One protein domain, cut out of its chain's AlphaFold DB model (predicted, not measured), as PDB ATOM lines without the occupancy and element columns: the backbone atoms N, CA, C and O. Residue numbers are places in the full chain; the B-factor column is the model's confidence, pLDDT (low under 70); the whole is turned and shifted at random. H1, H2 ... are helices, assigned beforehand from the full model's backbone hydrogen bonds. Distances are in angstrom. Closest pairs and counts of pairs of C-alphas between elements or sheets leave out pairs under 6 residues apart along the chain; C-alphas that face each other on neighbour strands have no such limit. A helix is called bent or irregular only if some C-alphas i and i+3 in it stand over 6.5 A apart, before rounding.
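AT A GLANCE: This is residues 5 to 123 and 133 to 175 of the 177 residues of the protein "DUF2227 family putative metal-binding protein" of Anaerolineales bacterium (UniProt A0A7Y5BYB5). The long helix H7 runs through a helical body: the helical hairpin of H1b and H2 packs on it, and so does the beginning of H6a, residues 94 to 98, while H4 folds back on itself and packs on the short H3. Residues 109 to 123, with H6b, and residues 164 to 175, with H8, stick out at opposite ends. The printed part has 162 residues with eight named helices, H1 to H8 in chain order, and no named strand; the class is all helix. It is only just compact, close to loose, with a radius of gyration of the C-alphas of 18.2 A, and elongated, spanning 71 by 40 by 30 A.

HOW THE PARTS SIT: Start at the longest helix by residues, H6, residues 94 to 122, assigned as one helix by its hydrogen bonds but bent: C-alphas 108 and 111 are 7.1 A apart, and its arms H6a, residues 94 to 108, and H6b, residues 111 to 122, stand at a steep tilt of 53 degrees. H6a touches the hub H7, residues 133 to 157, opposite ways at a steep tilt of 55 degrees; their closest C-alphas, of Pro 94 and Asp 149, are 4.9 A apart. H7 touches H2, residues 29 to 41, the same way at a steep tilt of 40 degrees, the closest C-alphas being those of Gly 38 and Gly 141, 4.1 A. H1, residues 5 to 24, likewise assigned as one helix, is bent, with C-alphas 13 and 16 6.9 A apart; H1a is residues 5 to 13 and H1b residues 16 to 24. H1b and H2 form a hairpin at a shallow tilt of 33 degrees, only just short of steep; the closest C-alphas, of Gly 19 and Ala 32, are 4.1 A apart. H1a touches H7, closest at the C-alphas of Ser 11 and Ser 148, 5.2 A. H4, residues 56 to 83, also assigned as one helix, is bent, C-alphas 64 and 67 being 9.1 A apart; H4a, residues 56 to 64, and H4b, residues 67 to 83, touch, opposite ways at 25 degrees, a shallow tilt, closest at the C-alphas of Gly 62 and Gly 70, 3.8 A. H4b is irregular, C-alphas 76 and 79 being 7.2 A apart. H3, residues 47 to 50, touches H4b, closest at the C-alphas of Asp 50 and Ala 81, 3.9 A. H5, residues 89 to 92, touches H6a only at the corner, closest at the C-alphas of Ser 91 and Gly 97, 4.3 A. H6b and H8, residues 168 to 173, touch no helix. Each O i to N i+4 pair is within hydrogen-bond range in H1a, H1b, H2, H4a, H6a, H6b, H7 and H8; in H4b 11 of 13 are, and H3 and H5 are too short for one.

IN THESE COORDINATES: Find C-alpha 133 at (28.865, 64.503, 88.418); from there H7 runs 36.0 A to C-alpha 157. H4b measures 25.2 A and H6a 21.3 A. H8 ends at C-alpha 173, (41.673, 72.465, 144.803).

THE WHOLE: The C-alphas farthest apart, of Ser 123 and Leu 173, are 70.8 A apart. Residues 124 to 132 are not printed, and C-alphas 123 and 133 stand 26.4 A apart across the cut. Of the links printed whole, none is long. Confidence is under 70 at residues 161 to 168, 172 and 174 to 175.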
ATOM      1  N   LYS A   5      35.124  73.149 120.128       89.44
ATOM      2  CA  LYS A   5      36.346  72.378 119.819       89.44
ATOM      3  C   LYS A   5      36.085  70.876 119.716       89.44
ATOM      4  O   LYS A   5      36.640  70.210 118.848       89.44
ATOM      5  N   ALA A   6      35.267  70.337 120.618       91.19
ATOM      6  CA  ALA A   6      34.884  68.932 120.591       91.19
ATOM      7  C   ALA A   6      33.996  68.631 119.374       91.19
ATOM      8  O   ALA A   6      34.239  67.629 118.713       91.19
ATOM      9  N   HIS A   7      33.055  69.518 119.031       92.62
ATOM     10  CA  HIS A   7      32.256  69.401 117.805       92.62
ATOM     11  C   HIS A   7      33.141  69.402 116.554       92.62
ATOM     12  O   HIS A   7      33.079  68.462 115.772       92.62
ATOM     13  N   ALA A   8      34.056  70.369 116.429       93.88
ATOM     14  CA  ALA A   8      34.998  70.409 115.312       93.88
ATOM     15  C   ALA A   8      35.879  69.150 115.238       93.88
ATOM     16  O   ALA A   8      36.110  68.614 114.158       93.88
ATOM     17  N   THR A   9      36.340  68.637 116.384       94.88
ATOM     18  CA  THR A   9      37.104  67.379 116.429       94.88
ATOM     19  C   THR A   9      36.265  66.210 115.917       94.88
ATOM     20  O   THR A   9      36.763  65.398 115.144       94.88
ATOM     21  N   ALA A  10      34.991  66.133 116.304       94.75
ATOM     22  CA  ALA A  10      34.089  65.094 115.828       94.75
ATOM     23  C   ALA A  10      33.857  65.185 114.311       94.75
ATOM     24  O   ALA A  10      33.972  64.168 113.637       94.75
ATOM     25  N   SER A  11      33.635  66.386 113.762       96.12
ATOM     26  CA  SER A  11      33.508  66.607 112.312       96.12
ATOM     27  C   SER A  11      34.746  66.139 111.541       96.12
ATOM     28  O   SER A  11      34.615  65.502 110.497       96.12
ATOM     29  N   VAL A  12      35.948  66.398 112.077       97.56
ATOM     30  CA  VAL A  12      37.223  65.943 111.494       97.56
ATOM     31  C   VAL A  12      37.350  64.422 111.552       97.56
ATOM     32  O   VAL A  12      37.681  63.799 110.546       97.56
ATOM     33  N   LEU A  13      37.071  63.802 112.700       97.50
ATOM     34  CA  LEU A  13      37.154  62.344 112.848       97.50
ATOM     35  C   LEU A  13      36.119  61.607 111.989       97.50
ATOM     36  O   LEU A  13      36.372  60.482 111.564       97.50
ATOM     37  N   LEU A  14      34.980  62.240 111.711       97.25
ATOM     38  CA  LEU A  14      33.905  61.672 110.903       97.25
ATOM     39  C   LEU A  14      34.191  61.712 109.393       97.25
ATOM     40  O   LEU A  14      33.532  60.999 108.646       97.25
ATOM     41  N   THR A  15      35.204  62.457 108.936       97.94
ATOM     42  CA  THR A  15      35.540  62.587 107.504       97.94
ATOM     43  C   THR A  15      35.755  61.244 106.803       97.94
ATOM     44  O   THR A  15      35.106  60.966 105.795       97.94
ATOM     45  N   ILE A  16      36.624  60.389 107.349       98.06
ATOM     46  CA  ILE A  16      36.921  59.072 106.771       98.06
ATOM     47  C   ILE A  16      35.689  58.152 106.844       98.06
ATOM     48  O   ILE A  16      35.289  57.646 105.794       98.06
ATOM     49  N   PRO A  17      35.026  57.962 108.009       98.31
ATOM     50  CA  PRO A  17      33.794  57.174 108.079       98.31
ATOM     51  C   PRO A  17      32.690  57.646 107.125       98.31
ATOM     52  O   PRO A  17      32.022  56.811 106.522       98.31
ATOM     53  N   ALA A  18      32.508  58.959 106.952       98.19
ATOM     54  CA  ALA A  18      31.507  59.520 106.046       98.19
ATOM     55  C   ALA A  18      31.803  59.167 104.579       98.19
ATOM     56  O   ALA A  18      30.903  58.746 103.852       98.19
ATOM     57  N   GLY A  19      33.066  59.271 104.153       98.31
ATOM     58  CA  GLY A  19      33.480  58.851 102.813       98.31
ATOM     59  C   GLY A  19      33.328  57.342 102.593       98.31
ATOM     60  O   GLY A  19      32.802  56.918 101.565       98.31
ATOM     61  N   MET A  20      33.712  56.524 103.578       98.44
ATOM     62  CA  MET A  20      33.533  55.066 103.514       98.44
ATOM     63  C   MET A  20      32.058  54.664 103.443       98.44
ATOM     64  O   MET A  20      31.714  53.733 102.717       98.44
ATOM     65  N   LEU A  21      31.183  55.370 104.165       98.19
ATOM     66  CA  LEU A  21      29.743  55.142 104.104       98.19
ATOM     67  C   LEU A  21      29.199  55.395 102.693       98.19
ATOM     68  O   LEU A  21      28.423  54.586 102.200       98.19
ATOM     69  N   ALA A  22      29.630  56.468 102.026       98.12
ATOM     70  CA  ALA A  22      29.206  56.757 100.656       98.12
ATOM     71  C   ALA A  22      29.616  55.645  99.673       98.12
ATOM     72  O   ALA A  22      28.778  55.194  98.894       98.12
ATOM     73  N   LEU A  23      30.849  55.124  99.772       98.12
ATOM     74  CA  LEU A  23      31.280  53.956  98.985       98.12
ATOM     75  C   LEU A  23      30.423  52.720  99.287       98.12
ATOM     76  O   LEU A  23      29.990  52.018  98.377       98.12
ATOM     77  N   GLY A  24      30.151  52.460 100.568       97.94
ATOM     78  CA  GLY A  24      29.331  51.325 101.001       97.94
ATOM     79  C   GLY A  24      27.876  51.394 100.524       97.94
ATOM     80  O   GLY A  24      27.230  50.360 100.388       97.94
ATOM     81  N   LEU A  25      27.373  52.597 100.238       97.50
ATOM     82  CA  LEU A  25      26.044  52.844  99.675       97.50
ATOM     83  C   LEU A  25      26.035  52.875  98.135       97.50
ATOM     84  O   LEU A  25      25.012  53.211  97.543       97.50
ATOM     85  N   GLY A  26      27.146  52.508  97.487       96.06
ATOM     86  CA  GLY A  26      27.258  52.409  96.030       96.06
ATOM     87  C   GLY A  26      27.721  53.687  95.328       96.06
ATOM     88  O   GLY A  26      27.702  53.727  94.101       96.06
ATOM     89  N   GLY A  27      28.137  54.715  96.074       96.44
ATOM     90  CA  GLY A  27      28.793  55.891  95.507       96.44
ATOM     91  C   GLY A  27      30.193  55.568  94.976       96.44
ATOM     92  O   GLY A  27      30.843  54.618  95.418       96.44
ATOM     93  N   ASP A  28      30.675  56.377  94.039       96.56
ATOM     94  CA  ASP A  28      32.045  56.297  93.537       96.56
ATOM     95  C   ASP A  28      33.044  57.073  94.428       96.56
ATOM     96  O   ASP A  28      32.722  57.580  95.507       96.56
ATOM     97  N   TRP A  29      34.300  57.183  93.987       97.25
ATOM     98  CA  TRP A  29      35.318  57.951  94.713       97.25
ATOM     99  C   TRP A  29      35.035  59.458  94.754       97.25
ATOM    100  O   TRP A  29      35.471  60.130  95.695       97.25
ATOM    101  N   GLY A  30      34.301  59.993  93.776       97.62
ATOM    102  CA  GLY A  30      33.835  61.377  93.774       97.62
ATOM    103  C   GLY A  30      32.817  61.608  94.887       97.62
ATOM    104  O   GLY A  30      33.021  62.481  95.732       97.62
ATOM    105  N   ALA A  31      31.794  60.758  94.961       98.06
ATOM    106  CA  ALA A  31      30.800  60.724  96.031       98.06
ATOM    107  C   ALA A  31      31.442  60.578  97.418       98.06
ATOM    108  O   ALA A  31      31.132  61.336  98.341       98.06
ATOM    109  N   ALA A  32      32.390  59.650  97.563       98.44
ATOM    110  CA  ALA A  32      33.120  59.423  98.807       98.44
ATOM    111  C   ALA A  32      33.900  60.657  99.261       98.44
ATOM    112  O   ALA A  32      33.809  61.071 100.421       98.44
ATOM    113  N   THR A  33      34.632  61.273  98.333       98.38
ATOM    114  CA  THR A  33      35.399  62.491  98.599       98.38
ATOM    115  C   THR A  33      34.469  63.636  98.970       98.38
ATOM    116  O   THR A  33      34.709  64.329  99.957       98.38
ATOM    117  N   ALA A  34      33.375  63.812  98.229       98.44
ATOM    118  CA  ALA A  34      32.406  64.860  98.492       98.44
ATOM    119  C   ALA A  34      31.750  64.698  99.869       98.44
ATOM    120  O   ALA A  34      31.689  65.664 100.626       98.44
ATOM    121  N   CYS A  35      31.350  63.481 100.245       98.56
ATOM    122  CA  CYS A  35      30.801  63.182 101.568       98.56
ATOM    123  C   CYS A  35      31.816  63.466 102.692       98.56
ATOM    124  O   CYS A  35      31.491  64.123 103.684       98.56
ATOM    125  N   ALA A  36      33.077  63.057 102.519       98.56
ATOM    126  CA  ALA A  36      34.141  63.340 103.482       98.56
ATOM    127  C   ALA A  36      34.392  64.850 103.647       98.56
ATOM    128  O   ALA A  36      34.490  65.347 104.773       98.56
ATOM    129  N   VAL A  37      34.447  65.595 102.538       98.44
ATOM    130  CA  VAL A  37      34.601  67.059 102.534       98.44
ATOM    131  C   VAL A  37      33.387  67.744 103.158       98.44
ATOM    132  O   VAL A  37      33.555  68.677 103.937       98.44
ATOM    133  N   GLY A  38      32.176  67.258 102.885       98.12
ATOM    134  CA  GLY A  38      30.945  67.726 103.515       98.12
ATOM    135  C   GLY A  38      30.980  67.592 105.036       98.12
ATOM    136  O   GLY A  38      30.692  68.550 105.753       98.12
ATOM    137  N   SER A  39      31.424  66.437 105.542       98.12
ATOM    138  CA  SER A  39      31.626  66.230 106.983       98.12
ATOM    139  C   SER A  39      32.675  67.188 107.549       98.12
ATOM    140  O   SER A  39      32.464  67.784 108.605       98.12
ATOM    141  N   LEU A  40      33.794  67.385 106.841       98.06
ATOM    142  CA  LEU A  40      34.836  68.329 107.251       98.06
ATOM    143  C   LEU A  40      34.316  69.771 107.292       98.06
ATOM    144  O   LEU A  40      34.669  70.529 108.197       98.06
ATOM    145  N   ALA A  41      33.454  70.151 106.346       97.62
ATOM    146  CA  ALA A  41      32.850  71.476 106.290       97.62
ATOM    147  C   ALA A  41      32.031  71.794 107.551       97.62
ATOM    148  O   ALA A  41      31.933  72.964 107.919       97.62
ATOM    149  N   GLY A  42      31.544  70.779 108.275       96.00
ATOM    150  CA  GLY A  42      30.894  70.929 109.580       96.00
ATOM    151  C   GLY A  42      31.759  71.599 110.657       96.00
ATOM    152  O   GLY A  42      31.217  72.163 111.602       96.00
ATOM    153  N   VAL A  43      33.088  71.651 110.489       96.19
ATOM    154  CA  VAL A  43      33.989  72.462 111.338       96.19
ATOM    155  C   VAL A  43      33.660  73.957 111.252       96.19
ATOM    156  O   VAL A  43      33.807  74.690 112.232       96.19
ATOM    157  N   LEU A  44      33.239  74.417 110.073       96.19
ATOM    158  CA  LEU A  44      32.877  75.808 109.819       96.19
ATOM    159  C   LEU A  44      31.360  76.010 109.836       96.19
ATOM    160  O   LEU A  44      30.895  77.019 110.360       96.19
ATOM    161  N   LEU A  45      30.609  75.049 109.293       95.12
ATOM    162  CA  LEU A  45      29.165  75.096 109.048       95.12
ATOM    163  C   LEU A  45      28.344  74.364 110.122       95.12
ATOM    164  O   LEU A  45      27.368  73.681 109.814       95.12
ATOM    165  N   SER A  46      28.737  74.508 111.387       92.25
ATOM    166  CA  SER A  46      28.101  73.827 112.518       92.25
ATOM    167  C   SER A  46      26.770  74.471 112.954       92.25
ATOM    168  O   SER A  46      26.587  75.676 112.755       92.25
ATOM    169  N   PRO A  47      25.894  73.734 113.667       89.38
ATOM    170  CA  PRO A  47      24.699  74.270 114.320       89.38
ATOM    171  C   PRO A  47      24.963  75.495 115.194       89.38
ATOM    172  O   PRO A  47      24.171  76.425 115.137       89.38
ATOM    173  N   ASP A  48      26.114  75.548 115.880       89.19
ATOM    174  CA  ASP A  48      26.523  76.663 116.750       89.19
ATOM    175  C   ASP A  48      26.543  78.050 116.054       89.19
ATOM    176  O   ASP A  48      26.656  79.075 116.724       89.19
ATOM    177  N   LEU A  49      26.448  78.120 114.719       87.75
ATOM    178  CA  LEU A  49      26.313  79.379 113.969       87.75
ATOM    179  C   LEU A  49      25.005  80.138 114.265       87.75
ATOM    180  O   LEU A  49      24.880  81.299 113.886       87.75
ATOM    181  N   ASP A  50      24.041  79.510 114.938       83.31
ATOM    182  CA  ASP A  50      22.830  80.146 115.471       83.31
ATOM    183  C   ASP A  50      23.069  80.936 116.782       83.31
ATOM    184  O   ASP A  50      22.146  81.532 117.341       83.31
ATOM    185  N   VAL A  51      24.304  80.973 117.294       86.12
ATOM    186  CA  VAL A  51      24.673  81.726 118.499       86.12
ATOM    187  C   VAL A  51      25.018  83.179 118.155       86.12
ATOM    188  O   VAL A  51      25.874  83.467 117.326       86.12
ATOM    189  N   ASN A  52      24.437  84.126 118.898       84.94
ATOM    190  CA  ASN A  52      24.664  85.572 118.719       84.94
ATOM    191  C   ASN A  52      26.020  86.105 119.225       84.94
ATOM    192  O   ASN A  52      26.222  87.316 119.310       84.94
ATOM    193  N   ASN A  53      26.955  85.221 119.565       85.19
ATOM    194  CA  ASN A  53      28.294  85.544 120.050       85.19
ATOM    195  C   ASN A  53      29.333  84.756 119.240       85.19
ATOM    196  O   ASN A  53      29.000  83.685 118.739       85.19
ATOM    197  N   PRO A  54      30.590  85.226 119.139       84.81
ATOM    198  CA  PRO A  54      31.626  84.506 118.407       84.81
ATOM    199  C   PRO A  54      31.825  83.071 118.918       84.81
ATOM    200  O   PRO A  54      32.036  82.846 120.112       84.81
ATOM    201  N   ILE A  55      31.800  82.110 117.996       90.12
ATOM    202  CA  ILE A  55      31.996  80.680 118.255       90.12
ATOM    203  C   ILE A  55      33.345  80.182 117.719       90.12
ATOM    204  O   ILE A  55      34.178  80.944 117.220       90.12
ATOM    205  N   HIS A  56      33.588  78.873 117.829       92.06
ATOM    206  CA  HIS A  56      34.855  78.281 117.411       92.06
ATOM    207  C   HIS A  56      35.147  78.478 115.915       92.06
ATOM    208  O   HIS A  56      36.292  78.771 115.572       92.06
ATOM    209  N   SER A  57      34.133  78.408 115.042       92.12
ATOM    210  CA  SER A  57      34.316  78.651 113.605       92.12
ATOM    211  C   SER A  57      34.774  80.087 113.315       92.12
ATOM    212  O   SER A  57      35.683  80.271 112.510       92.12
ATOM    213  N   ASN A  58      34.273  81.100 114.041       92.62
ATOM    214  CA  ASN A  58      34.760  82.482 113.918       92.62
ATOM    215  C   ASN A  58      36.247  82.598 114.265       92.62
ATOM    216  O   ASN A  58      36.978  83.319 113.591       92.62
ATOM    217  N   TYR A  59      36.703  81.880 115.298       91.31
ATOM    218  CA  TYR A  59      38.120  81.847 115.661       91.31
ATOM    219  C   TYR A  59      38.971  81.180 114.575       91.31
ATOM    220  O   TYR A  59      40.033  81.696 114.238       91.31
ATOM    221  N   ILE A  60      38.511  80.056 114.013       93.31
ATOM    222  CA  ILE A  60      39.215  79.366 112.923       93.31
ATOM    223  C   ILE A  60      39.338  80.301 111.719       93.31
ATOM    224  O   ILE A  60      40.448  80.549 111.254       93.31
ATOM    225  N   VAL A  61      38.228  80.886 111.264       94.00
ATOM    226  CA  VAL A  61      38.243  81.816 110.129       94.00
ATOM    227  C   VAL A  61      39.122  83.028 110.431       94.00
ATOM    228  O   VAL A  61      39.968  83.380 109.618       94.00
ATOM    229  N   GLY A  62      39.016  83.616 111.623       94.44
ATOM    230  CA  GLY A  62      39.860  84.739 112.033       94.44
ATOM    231  C   GLY A  62      41.356  84.407 112.070       94.44
ATOM    232  O   GLY A  62      42.187  85.250 111.743       94.44
ATOM    233  N   LYS A  63      41.716  83.167 112.425       94.50
ATOM    234  CA  LYS A  63      43.105  82.695 112.435       94.50
ATOM    235  C   LYS A  63      43.694  82.585 111.026       94.50
ATOM    236  O   LYS A  63      44.860  82.922 110.849       94.50
ATOM    237  N   TYR A  64      42.919  82.110 110.052       94.56
ATOM    238  CA  TYR A  64      43.410  81.856 108.690       94.56
ATOM    239  C   TYR A  64      43.165  83.012 107.710       94.56
ATOM    240  O   TYR A  64      43.914  83.162 106.752       94.56
ATOM    241  N   MET A  65      42.152  83.844 107.954       94.06
ATOM    242  CA  MET A  65      41.749  84.965 107.089       94.06
ATOM    243  C   MET A  65      41.918  86.337 107.764       94.06
ATOM    244  O   MET A  65      41.466  87.357 107.242       94.06
ATOM    245  N   GLY A  66      42.553  86.379 108.940       94.25
ATOM    246  CA  GLY A  66      42.766  87.598 109.718       94.25
ATOM    247  C   GLY A  66      41.499  88.136 110.393       94.25
ATOM    248  O   GLY A  66      40.404  87.580 110.281       94.25
ATOM    249  N   CYS A  67      41.639  89.262 111.103       91.25
ATOM    250  CA  CYS A  67      40.532  89.863 111.855       91.25
ATOM    251  C   CYS A  67      39.339  90.231 110.958       91.25
ATOM    252  O   CYS A  67      38.194  90.021 111.354       91.25
ATOM    253  N   VAL A  68      39.611  90.708 109.739       93.94
ATOM    254  CA  VAL A  68      38.589  91.079 108.755       93.94
ATOM    255  C   VAL A  68      37.801  89.853 108.311       93.94
ATOM    256  O   VAL A  68      36.575  89.896 108.323       93.94
ATOM    257  N   GLY A  69      38.470  88.740 107.992       93.06
ATOM    258  CA  GLY A  69      37.790  87.502 107.615       93.06
ATOM    259  C   GLY A  69      36.924  86.943 108.745       93.06
ATOM    260  O   GLY A  69      35.771  86.579 108.519       93.06
ATOM    261  N   GLY A  70      37.431  86.945 109.981       92.69
ATOM    262  CA  GLY A  70      36.654  86.526 111.154       92.69
ATOM    263  C   GLY A  70      35.427  87.411 111.410       92.69
ATOM    264  O   GLY A  70      34.345  86.895 111.700       92.69
ATOM    265  N   ALA A  71      35.577  88.732 111.264       92.56
ATOM    266  CA  ALA A  71      34.484  89.692 111.401       92.56
ATOM    267  C   ALA A  71      33.446  89.547 110.279       92.56
ATOM    268  O   ALA A  71      32.250  89.554 110.561       92.56
ATOM    269  N   ALA A  72      33.887  89.355 109.033       93.12
ATOM    270  CA  ALA A  72      33.013  89.105 107.892       93.12
ATOM    271  C   ALA A  72      32.220  87.806 108.072       93.12
ATOM    272  O   ALA A  72      31.009  87.800 107.874       93.12
ATOM    273  N   TRP A  73      32.868  86.733 108.533       94.69
ATOM    274  CA  TRP A  73      32.198  85.471 108.851       94.69
ATOM    275  C   TRP A  73      31.159  85.635 109.963       94.69
ATOM    276  O   TRP A  73      30.040  85.148 109.847       94.69
ATOM    277  N   PHE A  74      31.489  86.366 111.031       93.38
ATOM    278  CA  PHE A  74      30.525  86.657 112.094       93.38
ATOM    279  C   PHE A  74      29.336  87.477 111.585       93.38
ATOM    280  O   PHE A  74      28.188  87.132 111.851       93.38
ATOM    281  N   ALA A  75      29.600  88.540 110.823       93.00
ATOM    282  CA  ALA A  75      28.565  89.385 110.240       93.00
ATOM    283  C   ALA A  75      27.665  88.605 109.272       93.00
ATOM    284  O   ALA A  75      26.454  88.807 109.291       93.00
ATOM    285  N   PHE A  76      28.245  87.687 108.491       93.31
ATOM    286  CA  PHE A  76      27.517  86.809 107.582       93.31
ATOM    287  C   PHE A  76      26.504  85.937 108.323       93.31
ATOM    288  O   PHE A  76      25.386  85.821 107.861       93.31
ATOM    289  N   TRP A  77      26.840  85.360 109.479       94.12
ATOM    290  CA  TRP A  77      25.925  84.466 110.207       94.12
ATOM    291  C   TRP A  77      25.017  85.170 111.220       94.12
ATOM    292  O   TRP A  77      24.048  84.587 111.703       94.12
ATOM    293  N   ARG A  78      25.271  86.444 111.530       92.62
ATOM    294  CA  ARG A  78      24.496  87.196 112.527       92.62
ATOM    295  C   ARG A  78      22.989  87.265 112.225       92.62
ATOM    296  O   ARG A  78      22.219  87.058 113.159       92.62
ATOM    297  N   PRO A  79      22.527  87.502 110.980       92.25
ATOM    298  CA  PRO A  79      21.095  87.468 110.689       92.25
ATOM    299  C   PRO A  79      20.489  86.083 110.940       92.25
ATOM    300  O   PRO A  79      19.402  85.985 111.497       92.25
ATOM    301  N   TYR A  80      21.206  85.012 110.590       91.81
ATOM    302  CA  TYR A  80      20.761  83.642 110.846       91.81
ATOM    303  C   TYR A  80      20.533  83.392 112.350       91.81
ATOM    304  O   TYR A  80      19.461  82.931 112.738       91.81
ATOM    305  N   ALA A  81      21.481  83.803 113.199       91.19
ATOM    306  CA  ALA A  81      21.388  83.709 114.662       91.19
ATOM    307  C   ALA A  81      20.306  84.610 115.300       91.19
ATOM    308  O   ALA A  81      19.895  84.399 116.445       91.19
ATOM    309  N   TRP A  82      19.822  85.630 114.582       90.12
ATOM    310  CA  TRP A  82      18.686  86.450 115.016       90.12
ATOM    311  C   TRP A  82      17.340  85.786 114.746       90.12
ATOM    312  O   TRP A  82      16.441  85.886 115.580       90.12
ATOM    313  N   PHE A  83      17.192  85.118 113.600       88.56
ATOM    314  CA  PHE A  83      15.925  84.497 113.204       88.56
ATOM    315  C   PHE A  83      15.718  83.106 113.801       88.56
ATOM    316  O   PHE A  83      14.579  82.722 114.068       88.56
ATOM    317  N   LEU A  84      16.792  82.345 114.006       87.25
ATOM    318  CA  LEU A  84      16.730  80.990 114.542       87.25
ATOM    319  C   LEU A  84      17.323  80.967 115.952       87.25
ATOM    320  O   LEU A  84      18.535  81.112 116.103       87.25
ATOM    321  N   PRO A  85      16.494  80.776 116.997       82.69
ATOM    322  CA  PRO A  85      16.989  80.690 118.358       82.69
ATOM    323  C   PRO A  85      17.986  79.544 118.500       82.69
ATOM    324  O   PRO A  85      17.704  78.417 118.067       82.69
ATOM    325  N   HIS A  86      19.100  79.823 119.179       83.06
ATOM    326  CA  HIS A  86      20.064  78.796 119.546       83.06
ATOM    327  C   HIS A  86      19.357  77.644 120.268       83.06
ATOM    328  O   HIS A  86      18.666  77.867 121.267       83.06
ATOM    329  N   ARG A  87      19.553  76.414 119.777       73.75
ATOM    330  CA  ARG A  87      18.936  75.172 120.303       73.75
ATOM    331  C   ARG A  87      17.439  75.030 120.083       73.75
ATOM    332  O   ARG A  87      16.806  74.189 120.724       73.75
ATOM    333  N   SER A  88      16.861  75.791 119.165       83.25
ATOM    334  CA  SER A  88      15.563  75.395 118.633       83.25
ATOM    335  C   SER A  88      15.694  74.028 117.939       83.25
ATOM    336  O   SER A  88      16.738  73.734 117.343       83.25
ATOM    337  N   PRO A  89      14.656  73.173 117.968       81.38
ATOM    338  CA  PRO A  89      14.653  71.946 117.174       81.38
ATOM    339  C   PRO A  89      14.956  72.219 115.698       81.38
ATOM    340  O   PRO A  89      15.612  71.411 115.061       81.38
ATOM    341  N   LEU A  90      14.558  73.387 115.185       81.94
ATOM    342  CA  LEU A  90      14.805  73.810 113.810       81.94
ATOM    343  C   LEU A  90      16.296  73.991 113.487       81.94
ATOM    344  O   LEU A  90      16.713  73.628 112.393       81.94
ATOM    345  N   SER A  91      17.106  74.525 114.408       79.19
ATOM    346  CA  SER A  91      18.526  74.806 114.146       79.19
ATOM    347  C   SER A  91      19.456  73.623 114.433       79.19
ATOM    348  O   SER A  91      20.470  73.455 113.748       79.19
ATOM    349  N   HIS A  92      19.095  72.792 115.420       84.06
ATOM    350  CA  HIS A  92      19.894  71.653 115.877       84.06
ATOM    351  C   HIS A  92      19.443  70.296 115.328       84.06
ATOM    352  O   HIS A  92      20.192  69.331 115.477       84.06
ATOM    353  N   TRP A  93      18.260  70.173 114.711       91.06
ATOM    354  CA  TRP A  93      17.946  68.936 113.996       91.06
ATOM    355  C   TRP A  93      18.931  68.741 112.849       91.06
ATOM    356  O   TRP A  93      19.100  69.678 112.070       91.06
ATOM    357  N   PRO A  94      19.527  67.544 112.696       89.94
ATOM    358  CA  PRO A  94      20.583  67.339 111.716       89.94
ATOM    359  C   PRO A  94      20.136  67.715 110.308       89.94
ATOM    360  O   PRO A  94      20.658  68.649 109.730       89.94
ATOM    361  N   VAL A  95      19.075  67.088 109.800       93.94
ATOM    362  CA  VAL A  95      18.613  67.331 108.428       93.94
ATOM    363  C   VAL A  95      18.054  68.746 108.267       93.94
ATOM    364  O   VAL A  95      18.496  69.499 107.401       93.94
ATOM    365  N   LEU A  96      17.088  69.130 109.106       93.44
ATOM    366  CA  LEU A  96      16.381  70.403 108.947       93.44
ATOM    367  C   LEU A  96      17.302  71.610 109.173       93.44
ATOM    368  O   LEU A  96      17.265  72.561 108.396       93.44
ATOM    369  N   GLY A  97      18.170  71.546 110.183       92.25
ATOM    370  CA  GLY A  97      19.148  72.588 110.473       92.25
ATOM    371  C   GLY A  97      20.176  72.747 109.356       92.25
ATOM    372  O   GLY A  97      20.458  73.880 108.960       92.25
ATOM    373  N   THR A  98      20.692  71.645 108.790       95.62
ATOM    374  CA  THR A  98      21.584  71.712 107.618       95.62
ATOM    375  C   THR A  98      20.884  72.395 106.443       95.62
ATOM    376  O   THR A  98      21.438  73.319 105.848       95.62
ATOM    377  N   LEU A  99      19.653  71.983 106.120       95.44
ATOM    378  CA  LEU A  99      18.903  72.539 104.992       95.44
ATOM    379  C   LEU A  99      18.608  74.032 105.173       95.44
ATOM    380  O   LEU A  99      18.746  74.790 104.217       95.44
ATOM    381  N   LEU A 100      18.274  74.475 106.387       94.69
ATOM    382  CA  LEU A 100      18.072  75.895 106.683       94.69
ATOM    383  C   LEU A 100      19.364  76.708 106.533       94.69
ATOM    384  O   LEU A 100      19.319  77.800 105.966       94.69
ATOM    385  N   ARG A 101      20.520  76.186 106.971       94.75
ATOM    386  CA  ARG A 101      21.825  76.840 106.746       94.75
ATOM    387  C   ARG A 101      22.165  76.938 105.262       94.75
ATOM    388  O   ARG A 101      22.617  77.988 104.812       94.75
ATOM    389  N   ILE A 102      21.928  75.880 104.488       95.56
ATOM    390  CA  ILE A 102      22.152  75.890 103.035       95.56
ATOM    391  C   ILE A 102      21.225  76.897 102.357       95.56
ATOM    392  O   ILE A 102      21.693  77.734 101.588       95.56
ATOM    393  N   LEU A 103      19.931  76.869 102.684       95.00
ATOM    394  CA  LEU A 103      18.953  77.811 102.147       95.00
ATOM    395  C   LEU A 103      19.330  79.256 102.479       95.00
ATOM    396  O   LEU A 103      19.240  80.122 101.616       95.00
ATOM    397  N   TYR A 104      19.805  79.507 103.699       94.81
ATOM    398  CA  TYR A 104      20.309  80.811 104.111       94.81
ATOM    399  C   TYR A 104      21.489  81.276 103.246       94.81
ATOM    400  O   TYR A 104      21.468  82.394 102.728       94.81
ATOM    401  N   MET A 105      22.489  80.414 103.031       94.38
ATOM    402  CA  MET A 105      23.640  80.731 102.177       94.38
ATOM    403  C   MET A 105      23.224  80.994 100.726       94.38
ATOM    404  O   MET A 105      23.728  81.935 100.110       94.38
ATOM    405  N   ILE A 106      22.283  80.212 100.185       93.25
ATOM    406  CA  ILE A 106      21.732  80.410  98.836       93.25
ATOM    407  C   ILE A 106      20.995  81.750  98.754       93.25
ATOM    408  O   ILE A 106      21.266  82.547  97.861       93.25
ATOM    409  N   ALA A 107      20.099  82.036  99.699       93.62
ATOM    410  CA  ALA A 107      19.313  83.265  99.705       93.62
ATOM    411  C   ALA A 107      20.199  84.515  99.799       93.62
ATOM    412  O   ALA A 107      19.975  85.491  99.087       93.62
ATOM    413  N   LEU A 108      21.237  84.475 100.639       90.56
ATOM    414  CA  LEU A 108      22.142  85.605 100.820       90.56
ATOM    415  C   LEU A 108      23.097  85.797  99.630       90.56
ATOM    416  O   LEU A 108      23.478  86.925  99.324       90.56
ATOM    417  N   SER A 109      23.461  84.716  98.934       88.81
ATOM    418  CA  SER A 109      24.291  84.776  97.721       88.81
ATOM    419  C   SER A 109      23.495  85.053  96.440       88.81
ATOM    420  O   SER A 109      24.088  85.445  95.433       88.81
ATOM    421  N   ALA A 110      22.164  84.933  96.469       91.06
ATOM    422  CA  ALA A 110      21.298  85.115  95.304       91.06
ATOM    423  C   ALA A 110      21.464  86.470  94.583       91.06
ATOM    424  O   ALA A 110      21.512  86.459  93.352       91.06
ATOM    425  N   PRO A 111      21.622  87.628  95.262       92.19
ATOM    426  CA  PRO A 111      21.865  88.895  94.571       92.19
ATOM    427  C   PRO A 111      23.185  88.902  93.791       92.19
ATOM    428  O   PRO A 111      23.233  89.386  92.663       92.19
ATOM    429  N   LEU A 112      24.249  88.324  94.358       90.00
ATOM    430  CA  LEU A 112      25.543  88.209  93.677       90.00
ATOM    431  C   LEU A 112      25.444  87.267  92.476       90.00
ATOM    432  O   LEU A 112      25.956  87.579  91.402       90.00
ATOM    433  N   TRP A 113      24.734  86.149  92.638       88.12
ATOM    434  CA  TRP A 113      24.457  85.216  91.550       88.12
ATOM    435  C   TRP A 113      23.634  85.859  90.425       88.12
ATOM    436  O   TRP A 113      23.917  85.651  89.245       88.12
ATOM    437  N   PHE A 114      22.649  86.688  90.772       91.06
ATOM    438  CA  PHE A 114      21.844  87.434  89.810       91.06
ATOM    439  C   PHE A 114      22.691  88.433  89.012       91.06
ATOM    440  O   PHE A 114      22.623  88.448  87.784       91.06
ATOM    441  N   LEU A 115      23.549  89.212  89.679       92.44
ATOM    442  CA  LEU A 115      24.472  90.135  89.008       92.44
ATOM    443  C   LEU A 115      25.457  89.402  88.090       92.44
ATOM    444  O   LEU A 115      25.664  89.823  86.951       92.44
ATOM    445  N   PHE A 116      26.018  88.282  88.557       90.31
ATOM    446  CA  PHE A 116      26.859  87.409  87.738       90.31
ATOM    447  C   PHE A 116      26.112  86.930  86.488       90.31
ATOM    448  O   PHE A 116      26.647  86.984  85.384       90.31
ATOM    449  N   THR A 117      24.853  86.529  86.648       88.00
ATOM    450  CA  THR A 117      24.006  86.051  85.555       88.00
ATOM    451  C   THR A 117      23.735  87.138  84.513       88.00
ATOM    452  O   THR A 117      23.840  86.871  83.317       88.00
ATOM    453  N   LEU A 118      23.437  88.372  84.938       90.38
ATOM    454  CA  LEU A 118      23.258  89.507  84.024       90.38
ATOM    455  C   LEU A 118      24.527  89.790  83.213       90.38
ATOM    456  O   LEU A 118      24.457  89.959  81.997       90.38
ATOM    457  N   PHE A 119      25.682  89.805  83.881       90.69
ATOM    458  CA  PHE A 119      26.973  89.979  83.223       90.69
ATOM    459  C   PHE A 119      27.249  88.853  82.213       90.69
ATOM    460  O   PHE A 119      27.648  89.119  81.080       90.69
ATOM    461  N   TRP A 120      26.982  87.602  82.598       91.25
ATOM    462  CA  TRP A 120      27.220  86.430  81.758       91.25
ATOM    463  C   TRP A 120      26.343  86.425  80.505       91.25
ATOM    464  O   TRP A 120      26.860  86.288  79.397       91.25
ATOM    465  N   PHE A 121      25.035  86.659  80.637       88.38
ATOM    466  CA  PHE A 121      24.150  86.762  79.474       88.38
ATOM    467  C   PHE A 121      24.485  87.965  78.586       88.38
ATOM    468  O   PHE A 121      24.420  87.853  77.363       88.38
ATOM    469  N   GLY A 122      24.919  89.084  79.175       88.44
ATOM    470  CA  GLY A 122      25.420  90.243  78.429       88.44
ATOM    471  C   GLY A 122      26.639  89.933  77.551       88.44
ATOM    472  O   GLY A 122      26.869  90.626  76.564       88.44
ATOM    473  N   SER A 123      27.384  88.865  77.857       90.69
ATOM    474  CA  SER A 123      28.503  88.377  77.041       90.69
ATOM    475  C   SER A 123      28.091  87.458  75.877       90.69
ATOM    476  O   SER A 123      28.951  87.005  75.125       90.69
ATOM    477  N   ALA A 133      27.806  64.764  87.440       91.88
ATOM    478  CA  ALA A 133      28.865  64.503  88.418       91.88
ATOM    479  C   ALA A 133      28.967  65.585  89.510       91.88
ATOM    480  O   ALA A 133      29.207  65.286  90.681       91.88
ATOM    481  N   LEU A 134      28.763  66.860  89.146       92.69
ATOM    482  CA  LEU A 134      28.752  67.952  90.120       92.69
ATOM    483  C   LEU A 134      27.492  67.894  90.985       92.69
ATOM    484  O   LEU A 134      27.582  68.104  92.190       92.69
ATOM    485  N   GLN A 135      26.333  67.588  90.396       94.56
ATOM    486  CA  GLN A 135      25.088  67.423  91.149       94.56
ATOM    487  C   GLN A 135      25.214  66.299  92.179       94.56
ATOM    488  O   GLN A 135      24.922  66.513  93.352       94.56
ATOM    489  N   GLU A 136      25.739  65.147  91.766       94.94
ATOM    490  CA  GLU A 136      26.014  64.017  92.649       94.94
ATOM    491  C   GLU A 136      26.991  64.395  93.771       94.94
ATOM    492  O   GLU A 136      26.715  64.153  94.947       94.94
ATOM    493  N   SER A 137      28.094  65.069  93.434       96.19
ATOM    494  CA  SER A 137      29.059  65.551  94.428       96.19
ATOM    495  C   SER A 137      28.414  66.515  95.428       96.19
ATOM    496  O   SER A 137      28.652  66.415  96.628       96.19
ATOM    497  N   LEU A 138      27.556  67.434  94.976       95.81
ATOM    498  CA  LEU A 138      26.833  68.341  95.869       95.81
ATOM    499  C   LEU A 138      25.884  67.573  96.792       95.81
ATOM    500  O   LEU A 138      25.869  67.839  97.992       95.81
ATOM    501  N   THR A 139      25.142  66.593  96.273       97.19
ATOM    502  CA  THR A 139      24.257  65.743  97.081       97.19
ATOM    503  C   THR A 139      25.035  65.013  98.172       97.19
ATOM    504  O   THR A 139      24.673  65.105  99.346       97.19
ATOM    505  N   TRP A 140      26.140  64.352  97.823       98.25
ATOM    506  CA  TRP A 140      26.976  63.655  98.800       98.25
ATOM    507  C   TRP A 140      27.659  64.605  99.782       98.25
ATOM    508  O   TRP A 140      27.730  64.296 100.969       98.25
ATOM    509  N   GLY A 141      28.083  65.788  99.338       98.19
ATOM    510  CA  GLY A 141      28.601  66.833 100.221       98.19
ATOM    511  C   GLY A 141      27.575  67.294 101.256       98.19
ATOM    512  O   GLY A 141      27.900  67.430 102.436       98.19
ATOM    513  N   VAL A 142      26.315  67.462 100.854       98.00
ATOM    514  CA  VAL A 142      25.223  67.792 101.782       98.00
ATOM    515  C   VAL A 142      24.969  66.651 102.767       98.00
ATOM    516  O   VAL A 142      24.837  66.913 103.962       98.00
ATOM    517  N   ILE A 143      24.969  65.396 102.309       98.19
ATOM    518  CA  ILE A 143      24.842  64.221 103.188       98.19
ATOM    519  C   ILE A 143      25.985  64.188 104.212       98.19
ATOM    520  O   ILE A 143      25.738  64.013 105.404       98.19
ATOM    521  N   GLY A 144      27.223  64.425 103.780       98.19
ATOM    522  CA  GLY A 144      28.385  64.517 104.664       98.19
ATOM    523  C   GLY A 144      28.224  65.578 105.753       98.19
ATOM    524  O   GLY A 144      28.494  65.319 106.927       98.19
ATOM    525  N   LEU A 145      27.725  66.759 105.385       98.12
ATOM    526  CA  LEU A 145      27.445  67.831 106.341       98.12
ATOM    527  C   LEU A 145      26.340  67.432 107.335       98.12
ATOM    528  O   LEU A 145      26.504  67.620 108.539       98.12
ATOM    529  N   MET A 146      25.266  66.790 106.862       98.00
ATOM    530  CA  MET A 146      24.202  66.256 107.724       98.00
ATOM    531  C   MET A 146      24.721  65.202 108.709       98.00
ATOM    532  O   MET A 146      24.266  65.155 109.854       98.00
ATOM    533  N   LEU A 147      25.687  64.364 108.315       97.81
ATOM    534  CA  LEU A 147      26.333  63.403 109.218       97.81
ATOM    535  C   LEU A 147      27.116  64.118 110.325       97.81
ATOM    536  O   LEU A 147      26.985  63.756 111.497       97.81
ATOM    537  N   SER A 148      27.869  65.166 109.983       97.19
ATOM    538  CA  SER A 148      28.546  66.009 110.978       97.19
ATOM    539  C   SER A 148      27.546  66.636 111.956       97.19
ATOM    540  O   SER A 148      27.746  66.582 113.171       97.19
ATOM    541  N   ASP A 149      26.430  67.166 111.453       95.62
ATOM    542  CA  ASP A 149      25.384  67.770 112.283       95.62
ATOM    543  C   ASP A 149      24.652  66.733 113.148       95.62
ATOM    544  O   ASP A 149      24.269  67.018 114.283       95.62
ATOM    545  N   THR A 150      24.530  65.496 112.660       95.81
ATOM    546  CA  THR A 150      24.022  64.357 113.439       95.81
ATOM    547  C   THR A 150      24.936  64.068 114.618       95.81
ATOM    548  O   THR A 150      24.462  63.930 115.745       95.81
ATOM    549  N   MET A 151      26.248  64.031 114.393       94.69
ATOM    550  CA  MET A 151      27.215  63.817 115.466       94.69
ATOM    551  C   MET A 151      27.187  64.963 116.481       94.69
ATOM    552  O   MET A 151      27.170  64.721 117.688       94.69
ATOM    553  N   HIS A 152      27.082  66.205 116.011       92.75
ATOM    554  CA  HIS A 152      26.914  67.374 116.873       92.75
ATOM    555  C   HIS A 152      25.652  67.271 117.741       92.75
ATOM    556  O   HIS A 152      25.703  67.496 118.951       92.75
ATOM    557  N   TYR A 153      24.519  66.882 117.151       92.38
ATOM    558  CA  TYR A 153      23.276  66.649 117.880       92.38
ATOM    559  C   TYR A 153      23.441  65.543 118.933       92.38
ATOM    560  O   TYR A 153      23.106  65.734 120.104       92.38
ATOM    561  N   ILE A 154      24.026  64.402 118.561       92.31
ATOM    562  CA  ILE A 154      24.294  63.290 119.484       92.31
ATOM    563  C   ILE A 154      25.124  63.768 120.681       92.31
ATOM    564  O   ILE A 154      24.773  63.482 121.825       92.31
ATOM    565  N   MET A 155      26.182  64.545 120.450       90.31
ATOM    566  CA  MET A 155      27.073  65.032 121.509       90.31
ATOM    567  C   MET A 155      26.391  65.980 122.508       90.31
ATOM    568  O   MET A 155      26.785  66.040 123.679       90.31
ATOM    569  N   ASP A 156      25.358  66.704 122.081       88.00
ATOM    570  CA  ASP A 156      24.623  67.630 122.943       88.00
ATOM    571  C   ASP A 156      23.477  66.974 123.720       88.00
ATOM    572  O   ASP A 156      23.233  67.333 124.889       88.00
ATOM    573  N   TYR A 157      22.802  66.002 123.103       85.50
ATOM    574  CA  TYR A 157      21.568  65.413 123.624       85.50
ATOM    575  C   TYR A 157      21.741  64.017 124.232       85.50
ATOM    576  O   TYR A 157      20.989  63.677 125.145       85.50
ATOM    577  N   VAL A 158      22.744  63.231 123.826       84.19
ATOM    578  CA  VAL A 158      22.981  61.896 124.396       84.19
ATOM    579  C   VAL A 158      23.778  62.014 125.705       84.19
ATOM    580  O   VAL A 158      24.912  62.505 125.700       84.19
ATOM    581  N   PRO A 159      23.235  61.541 126.850       75.56
ATOM    582  CA  PRO A 159      23.862  61.709 128.165       75.56
ATOM    583  C   PRO A 159      25.299  61.184 128.261       75.56
ATOM    584  O   PRO A 159      26.112  61.793 128.949       75.56
ATOM    585  N   ALA A 160      25.621  60.107 127.537       75.00
ATOM    586  CA  ALA A 160      26.948  59.489 127.529       75.00
ATOM    587  C   ALA A 160      28.070  60.440 127.063       75.00
ATOM    588  O   ALA A 160      29.206  60.318 127.512       75.00
ATOM    589  N   PHE A 161      27.751  61.421 126.213       68.00
ATOM    590  CA  PHE A 161      28.711  62.406 125.699       68.00
ATOM    591  C   PHE A 161      28.653  63.742 126.445       68.00
ATOM    592  O   PHE A 161      29.429  64.669 126.183       68.00
ATOM    593  N   ARG A 162      27.746  63.863 127.418       66.56
ATOM    594  CA  ARG A 162      27.535  65.100 128.152       66.56
ATOM    595  C   ARG A 162      28.675  65.284 129.145       66.56
ATOM    596  O   ARG A 162      28.724  64.631 130.182       66.56
ATOM    597  N   GLN A 163      29.572  66.231 128.867       62.31
ATOM    598  CA  GLN A 163      30.602  66.610 129.835       62.31
ATOM    599  C   GLN A 163      29.948  67.015 131.165       62.31
ATOM    600  O   GLN A 163      29.279  68.051 131.257       62.31
ATOM    601  N   HIS A 164      30.144  66.207 132.209       57.38
ATOM    602  CA  HIS A 164      29.853  66.610 133.577       57.38
ATOM    603  C   HIS A 164      30.808  67.742 133.939       57.38
ATOM    604  O   HIS A 164      32.013  67.540 134.116       57.38
ATOM    605  N   ARG A 165      30.279  68.968 134.032       58.09
ATOM    606  CA  ARG A 165      31.056  70.068 134.595       58.09
ATOM    607  C   ARG A 165      31.358  69.696 136.037       58.09
ATOM    608  O   ARG A 165      30.449  69.623 136.860       58.09
ATOM    609  N   ARG A 166      32.638  69.474 136.337       63.59
ATOM    610  CA  ARG A 166      33.076  69.270 137.714       63.59
ATOM    611  C   ARG A 166      32.615  70.460 138.567       63.59
ATOM    612  O   ARG A 166      32.739  71.616 138.112       63.59
ATOM    613  N   PRO A 167      32.093  70.202 139.776       65.44
ATOM    614  CA  PRO A 167      31.733  71.255 140.710       65.44
ATOM    615  C   PRO A 167      32.876  72.259 140.892       65.44
ATOM    616  O   PRO A 167      34.053  71.909 140.781       65.44
ATOM    617  N   TRP A 168      32.538  73.525 141.138       69.12
ATOM    618  CA  TRP A 168      33.504  74.628 141.207       69.12
ATOM    619  C   TRP A 168      34.634  74.378 142.228       69.12
ATOM    620  O   TRP A 168      35.783  74.720 141.956       69.12
ATOM    621  N   TRP A 169      34.348  73.677 143.327       75.19
ATOM    622  CA  TRP A 169      35.327  73.323 144.359       75.19
ATOM    623  C   TRP A 169      36.430  72.375 143.856       75.19
ATOM    624  O   TRP A 169      37.599  72.563 144.187       75.19
ATOM    625  N   GLN A 170      36.121  71.435 142.952       74.56
ATOM    626  CA  GLN A 170      37.132  70.543 142.352       74.56
ATOM    627  C   GLN A 170      38.120  71.283 141.442       74.56
ATOM    628  O   GLN A 170      39.232  70.811 141.217       74.56
ATOM    629  N   ARG A 171      37.721  72.437 140.894       71.75
ATOM    630  CA  ARG A 171      38.600  73.301 140.093       71.75
ATOM    631  C   ARG A 171      39.496  74.178 140.963       71.75
ATOM    632  O   ARG A 171      40.591  74.518 140.531       71.75
ATOM    633  N   MET A 172      39.037  74.526 142.163       68.38
ATOM    634  CA  MET A 172      39.778  75.361 143.106       68.38
ATOM    635  C   MET A 172      40.917  74.582 143.775       68.38
ATOM    636  O   MET A 172      42.032  75.085 143.854       68.38
ATOM    637  N   LEU A 173      40.676  73.319 144.142       72.00
ATOM    638  CA  LEU A 173      41.673  72.465 144.803       72.00
ATOM    639  C   LEU A 173      42.932  72.213 143.952       72.00
ATOM    640  O   LEU A 173      44.024  72.150 144.491       72.00
ATOM    641  N   ARG A 174      42.816  72.163 142.621       68.38
ATOM    642  CA  ARG A 174      43.961  71.993 141.696       68.38
ATOM    643  C   ARG A 174      44.803  73.250 141.446       68.38
ATOM    644  O   ARG A 174      45.738  73.205 140.661       68.38
ATOM    645  N   LYS A 175      44.407  74.396 142.000       60.81
ATOM    646  CA  LYS A 175      45.246  75.605 141.994       60.81
ATOM    647  C   LYS A 175      46.030  75.765 143.296       60.81
ATOM    648  O   LYS A 175      46.855  76.664 143.385       60.81
TER     649      LYS A 175